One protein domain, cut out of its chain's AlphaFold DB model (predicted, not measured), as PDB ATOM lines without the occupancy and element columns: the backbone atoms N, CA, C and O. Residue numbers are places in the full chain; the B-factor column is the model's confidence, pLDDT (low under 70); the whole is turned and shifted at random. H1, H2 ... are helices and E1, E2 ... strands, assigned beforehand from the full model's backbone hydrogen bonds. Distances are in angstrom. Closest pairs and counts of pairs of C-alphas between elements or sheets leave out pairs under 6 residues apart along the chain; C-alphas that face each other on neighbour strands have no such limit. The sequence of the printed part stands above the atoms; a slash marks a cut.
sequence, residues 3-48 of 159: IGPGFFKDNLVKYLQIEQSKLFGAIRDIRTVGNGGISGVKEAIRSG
ATOM      1  N   ILE A   3     102.366  74.714  -7.016       85.69
ATOM      2  CA  ILE A   3     103.518  75.377  -7.633       85.69
ATOM      3  C   ILE A   3     103.190  75.725  -9.080       85.69
ATOM      4  O   ILE A   3     102.623  74.907  -9.802       85.69
ATOM      5  N   GLY A   4     103.539  76.934  -9.507       83.12
ATOM      6  CA  GLY A   4     103.363  77.327 -10.901       83.12
ATOM      7  C   GLY A   4     103.920  78.711 -11.230       83.12
ATOM      8  O   GLY A   4     104.114  79.527 -10.326       83.12
ATOM      9  N   PRO A   5     104.184  78.985 -12.516       80.94
ATOM     10  CA  PRO A   5     104.640  80.291 -12.967       80.94
ATOM     11  C   PRO A   5     103.508  81.321 -12.975       80.94
ATOM     12  O   PRO A   5     102.352  81.017 -13.282       80.94
ATOM     13  N   GLY A   6     103.864  82.568 -12.659       79.69
ATOM     14  CA  GLY A   6     102.966  83.718 -12.754       79.69
ATOM     15  C   GLY A   6     101.663  83.558 -11.961       79.69
ATOM     16  O   GLY A   6     101.647  83.006 -10.860       79.69
ATOM     17  N   PHE A   7     100.571  84.063 -12.534       79.50
ATOM     18  CA  PHE A   7      99.257  84.188 -11.885       79.50
ATOM     19  C   PHE A   7      98.390  82.920 -11.994       79.50
ATOM     20  O   PHE A   7      97.325  82.834 -11.386       79.50
ATOM     21  N   PHE A   8      98.827  81.911 -12.761       81.06
ATOM     22  CA  PHE A   8      98.051  80.685 -12.994       81.06
ATOM     23  C   PHE A   8      97.800  79.895 -11.707       81.06
ATOM     24  O   PHE A   8      96.700  79.382 -11.505       81.06
ATOM     25  N   LYS A   9      98.789  79.846 -10.806       83.50
ATOM     26  CA  LYS A   9      98.626  79.235  -9.478       83.50
ATOM     27  C   LYS A   9      97.551  79.953  -8.656       83.50
ATOM     28  O   LYS A   9      96.780  79.299  -7.967       83.50
ATOM     29  N   ASP A  10      97.465  81.276  -8.773       84.31
ATOM     30  CA  ASP A  10      96.544  82.104  -7.994       84.31
ATOM     31  C   ASP A  10      95.107  81.934  -8.509       84.31
ATOM     32  O   ASP A  10      94.166  81.837  -7.723       84.31
ATOM     33  N   ASN A  11      94.938  81.789  -9.828       87.00
ATOM     34  CA  ASN A  11      93.658  81.425 -10.437       87.00
ATOM     35  C   ASN A  11      93.210  80.014 -10.038       87.00
ATOM     36  O   ASN A  11      92.039  79.818  -9.721       87.00
ATOM     37  N   LEU A  12      94.133  79.047  -9.995       85.56
ATOM     38  CA  LEU A  12      93.828  77.697  -9.522       85.56
ATOM     39  C   LEU A  12      93.403  77.702  -8.047       85.56
ATOM     40  O   LEU A  12      92.455  77.017  -7.679       85.56
ATOM     41  N   VAL A  13      94.062  78.498  -7.205       87.06
ATOM     42  CA  VAL A  13      93.701  78.651  -5.788       87.06
ATOM     43  C   VAL A  13      92.298  79.242  -5.642       87.06
ATOM     44  O   VAL A  13      91.492  78.687  -4.898       87.06
ATOM     45  N   LYS A  14      91.974  80.305  -6.391       87.88
ATOM     46  CA  LYS A  14      90.624  80.900  -6.412       87.88
ATOM     47  C   LYS A  14      89.565  79.904  -6.881       87.88
ATOM     48  O   LYS A  14      88.513  79.800  -6.263       87.88
ATOM     49  N   TYR A  15      89.859  79.146  -7.935       88.56
ATOM     50  CA  TYR A  15      88.969  78.097  -8.427       88.56
ATOM     51  C   TYR A  15      88.716  77.029  -7.357       88.56
ATOM     52  O   TYR A  15      87.570  76.709  -7.063       88.56
ATOM     53  N   LEU A  16      89.773  76.519  -6.714       89.44
ATOM     54  CA  LEU A  16      89.645  75.515  -5.656       89.44
ATOM     55  C   LEU A  16      88.884  76.052  -4.441       89.44
ATOM     56  O   LEU A  16      88.148  75.300  -3.813       89.44
ATOM     57  N   GLN A  17      89.031  77.336  -4.117       87.81
ATOM     58  CA  GLN A  17      88.291  77.971  -3.030       87.81
ATOM     59  C   GLN A  17      86.775  77.964  -3.277       87.81
ATOM     60  O   GLN A  17      86.014  77.734  -2.339       87.81
ATOM     61  N   ILE A  18      86.356  78.207  -4.522       89.75
ATOM     62  CA  ILE A  18      84.944  78.299  -4.915       89.75
ATOM     63  C   ILE A  18      84.348  76.902  -5.119       89.75
ATOM     64  O   ILE A  18      83.318  76.574  -4.539       89.75
ATOM     65  N   GLU A  19      85.021  76.062  -5.905       90.81
ATOM     66  CA  GLU A  19      84.455  74.807  -6.409       90.81
ATOM     67  C   GLU A  19      84.802  73.589  -5.544       90.81
ATOM     68  O   GLU A  19      84.133  72.560  -5.608       90.81
ATOM     69  N   GLN A  20      85.889  73.651  -4.766       86.31
ATOM     70  CA  GLN A  20      86.467  72.492  -4.075       86.31
ATOM     71  C   GLN A  20      87.022  72.870  -2.692       86.31
ATOM     72  O   GLN A  20      88.197  72.642  -2.381       86.31
ATOM     73  N   SER A  21      86.160  73.414  -1.830       83.31
ATOM     74  CA  SER A  21      86.514  73.932  -0.495       83.31
ATOM     75  C   SER A  21      87.328  72.953   0.367       83.31
ATOM     76  O   SER A  21      88.257  73.357   1.070       83.31
ATOM     77  N   LYS A  22      87.048  71.647   0.266       84.69
ATOM     78  CA  LYS A  22      87.800  70.589   0.959       84.69
ATOM     79  C   LYS A  22      89.252  70.480   0.479       84.69
ATOM     80  O   LYS A  22      90.156  70.328   1.296       84.69
ATOM     81  N   LEU A  23      89.482  70.549  -0.834       81.94
ATOM     82  CA  LEU A  23      90.826  70.537  -1.424       81.94
ATOM     83  C   LEU A  23      91.565  71.834  -1.119       81.94
ATOM     84  O   LEU A  23      92.744  71.785  -0.783       81.94
ATOM     85  N   PHE A  24      90.865  72.968  -1.170       84.94
ATOM     86  CA  PHE A  24      91.418  74.258  -0.773       84.94
ATOM     87  C   PHE A  24      91.933  74.236   0.673       84.94
ATOM     88  O   PHE A  24      93.082  74.595   0.915       84.94
ATOM     89  N   GLY A  25      91.150  73.700   1.616       80.69
ATOM     90  CA  GLY A  25      91.571  73.537   3.014       80.69
ATOM     91  C   GLY A  25      92.761  72.586   3.224       80.69
ATOM     92  O   GLY A  25      93.411  72.626   4.268       80.69
ATOM     93  N   ALA A  26      93.081  71.741   2.239       82.44
ATOM     94  CA  ALA A  26      94.249  70.863   2.265       82.44
ATOM     95  C   ALA A  26      95.516  71.513   1.669       82.44
ATOM     96  O   ALA A  26      96.609  70.948   1.783       82.44
ATOM     97  N   ILE A  27      95.408  72.689   1.039       81.69
ATOM     98  CA  ILE A  27      96.563  73.415   0.505       81.69
ATOM     99  C   ILE A  27      97.379  73.968   1.676       81.69
ATOM    100  O   ILE A  27      96.947  74.865   2.389       81.69
ATOM    101  N   ARG A  28      98.591  73.437   1.860       76.06
ATOM    102  CA  ARG A  28      99.526  73.887   2.907       76.06
ATOM    103  C   ARG A  28     100.497  74.971   2.456       76.06
ATOM    104  O   ARG A  28     101.005  75.704   3.290       76.06
ATOM    105  N   ASP A  29     100.753  75.069   1.152       77.50
ATOM    106  CA  ASP A  29     101.670  76.071   0.615       77.50
ATOM    107  C   ASP A  29     101.399  76.363  -0.871       77.50
ATOM    108  O   ASP A  29     100.974  75.468  -1.620       77.50
ATOM    109  N   ILE A  30     101.662  77.608  -1.280       81.00
ATOM    110  CA  ILE A  30     101.541  78.123  -2.652       81.00
ATOM    111  C   ILE A  30     102.844  78.852  -3.000       81.00
ATOM    112  O   ILE A  30     103.282  79.745  -2.268       81.00
ATOM    113  N   ARG A  31     103.484  78.479  -4.115       76.50
ATOM    114  CA  ARG A  31     104.781  79.045  -4.519       76.50
ATOM    115  C   ARG A  31     104.877  79.317  -6.014       76.50
ATOM    116  O   ARG A  31     104.325  78.592  -6.842       76.50
ATOM    117  N   THR A  32     105.610  80.376  -6.340       81.56
ATOM    118  CA  THR A  32     105.959  80.732  -7.717       81.56
ATOM    119  C   THR A  32     107.240  80.014  -8.116       81.56
ATOM    120  O   THR A  32     108.199  80.021  -7.350       81.56
ATOM    121  N   VAL A  33     107.252  79.431  -9.310       82.19
ATOM    122  CA  VAL A  33     108.444  78.854  -9.953       82.19
ATOM    123  C   VAL A  33     108.612  79.472 -11.337       82.19
ATOM    124  O   VAL A  33     107.629  79.927 -11.922       82.19
ATOM    125  N   GLY A  34     109.833  79.504 -11.867       77.56
ATOM    126  CA  GLY A  34     110.120  80.110 -13.169       77.56
ATOM    127  C   GLY A  34     109.470  79.378 -14.346       77.56
ATOM    128  O   GLY A  34     109.161  80.000 -15.357       77.56
ATOM    129  N   ASN A  35     109.216  78.072 -14.210       77.81
ATOM    130  CA  ASN A  35     108.658  77.230 -15.271       77.81
ATOM    131  C   ASN A  35     107.601  76.248 -14.749       77.81
ATOM    132  O   ASN A  35     107.658  75.804 -13.606       77.81
ATOM    133  N   GLY A  36     106.653  75.855 -15.605       77.50
ATOM    134  CA  GLY A  36     105.745  74.733 -15.334       77.50
ATOM    135  C   GLY A  36     106.407  73.362 -15.552       77.50
ATOM    136  O   GLY A  36     107.504  73.257 -16.101       77.50
ATOM    137  N   GLY A  37     105.729  72.286 -15.144       79.12
ATOM    138  CA  GLY A  37     106.180  70.908 -15.381       79.12
ATOM    139  C   GLY A  37     107.353  70.455 -14.498       79.12
ATOM    140  O   GLY A  37     107.593  70.999 -13.421       79.12
ATOM    141  N   ILE A  38     108.091  69.430 -14.947       81.06
ATOM    142  CA  ILE A  38     109.161  68.767 -14.168       81.06
ATOM    143  C   ILE A  38     110.258  69.752 -13.737       81.06
ATOM    144  O   ILE A  38     110.793  69.635 -12.635       81.06
ATOM    145  N   SER A  39     110.584  70.736 -14.575       80.31
ATOM    146  CA  SER A  39     111.587  71.757 -14.256       80.31
ATOM    147  C   SER A  39     111.157  72.642 -13.081       80.31
ATOM    148  O   SER A  39     111.963  72.876 -12.188       80.31
ATOM    149  N   GLY A  40     109.881  73.040 -13.023       78.56
ATOM    150  CA  GLY A  40     109.315  73.771 -11.883       78.56
ATOM    151  C   GLY A  40     109.256  72.939 -10.603       78.56
ATOM    152  O   GLY A  40     109.529  73.446  -9.518       78.56
ATOM    153  N   VAL A  41     108.983  71.633 -10.717       78.12
ATOM    154  CA  VAL A  41     109.075  70.713  -9.571       78.12
ATOM    155  C   VAL A  41     110.508  70.689  -9.040       78.12
ATOM    156  O   VAL A  41     110.710  70.924  -7.854       78.12
ATOM    157  N   LYS A  42     111.506  70.469  -9.909       78.31
ATOM    158  CA  LYS A  42     112.935  70.443  -9.541       78.31
ATOM    159  C   LYS A  42     113.408  71.756  -8.914       78.31
ATOM    160  O   LYS A  42     114.195  71.725  -7.971       78.31
ATOM    161  N   GLU A  43     112.931  72.888  -9.419       79.00
ATOM    162  CA  GLU A  43     113.187  74.215  -8.853       79.00
ATOM    163  C   GLU A  43     112.641  74.330  -7.422       79.00
ATOM    164  O   GLU A  43     113.383  74.711  -6.519       79.00
ATOM    165  N   ALA A  44     111.398  73.895  -7.186       74.69
ATOM    166  CA  ALA A  44     110.788  73.879  -5.855       74.69
ATOM    167  C   ALA A  44     111.486  72.916  -4.871       74.69
ATOM    168  O   ALA A  44     111.519  73.178  -3.666       74.69
ATOM    169  N   ILE A  45     112.060  71.811  -5.370       72.31
ATOM    170  CA  ILE A  45     112.917  70.929  -4.559       72.31
ATOM    171  C   ILE A  45     114.182  71.689  -4.146       72.31
ATOM    172  O   ILE A  45     114.502  71.765  -2.965       72.31
ATOM    173  N   ARG A  46     114.883  72.301  -5.112       75.25
ATOM    174  CA  ARG A  46     116.133  73.039  -4.864       75.25
ATOM    175  C   ARG A  46     115.957  74.243  -3.946       75.25
ATOM    176  O   ARG A  46     116.896  74.595  -3.244       75.25
ATOM    177  N   SER A  47     114.785  74.869  -3.937       73.19
ATOM    178  CA  SER A  47     114.502  76.019  -3.076       73.19
ATOM    179  C   SER A  47     114.240  75.646  -1.608       73.19
ATOM    180  O   SER A  47     113.895  76.525  -0.820       73.19
ATOM    181  N   GLY A  48     114.327  74.360  -1.234       69.94
ATOM    182  CA  GLY A  48     114.119  73.877   0.139       69.94
ATOM    183  C   GLY A  48     112.669  73.975   0.630       69.94
ATOM    184  O   GLY A  48     112.386  73.852   1.822       69.94
TER     185      GLY A  48
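What this domain is: This is residues 3 to 48 of the 159 residues of the protein "eRF1_3 domain-containing protein" of Candidatus Bathyarchaeota archaeon (UniProt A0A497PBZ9). The printed part is an open, elongated loop of chain with a helix at one end: H1 runs out along the long axis, the short helix H2 turns the chain at the far end, and residues 26 to 29 lead back to the strand E1. Residues 3 to 4 pair with E1 and so close the loop, while H3 sits at the other end of the long axis, beyond E1 and touching neither H1 nor H2. There are 46 residues printed, with three named helices and one named strand in the order H1, H2, E1, H3, and the class is mostly helix. The whole is only just compact, close to loose, with a radius of gyration of the C-alphas of 11.3 A and spans of 30 by 19 by 13 A.

Where its parts are: The printed part begins at Ile 3, whose C-alpha is at (103.518, 75.377, -7.633). H1 is residues 8 to 19, 16.2 A from first to last C-alpha, and begins with C-alpha 8 at (98.051, 80.685, -12.994). H2 is residues 21 to 25, 6.2 A long. E1 is residues 30 to 32, 7.2 A long. H3 is residues 37 to 46, 14.6 A long, and ends with C-alpha 46 at (116.133, 73.039, -4.864).

How they stand to each other: Residues 3 to 4 pair in parallel with residues 31 to 32 of E1, and E1 pairs with no named strand. H1 and E1 have 3 pairs of C-alphas within 8 A, the closest being those of Lys 9 and Ile 30, 7.5 A apart. H1 touches H2 with residues 13 to 17 alone; the closest C-alphas are those of Leu 16 and Phe 24, 5.3 A apart. H2 and E1 are apart. E1 and H3 are only just apart, their closest C-alphas 8.0 A from each other. H3 is apart from H1 and from H2. In H1, H2 and H3 every O i to N i+4 pair is within hydrogen-bond range.

The domain as a whole: The two C-alphas farthest apart are those of Glu 19, in H1, and Arg 46, in H3, at 31.8 A. The C-alphas of the first and last printed residues, Ile 3 and Gly 48, are 13.2 A apart. The printed part has no cut, and the links H1 to H2, H2 to E1 and E1 to H3 are tight. The mean pLDDT of the printed part is 81.4, and residue 48 alone is under 70.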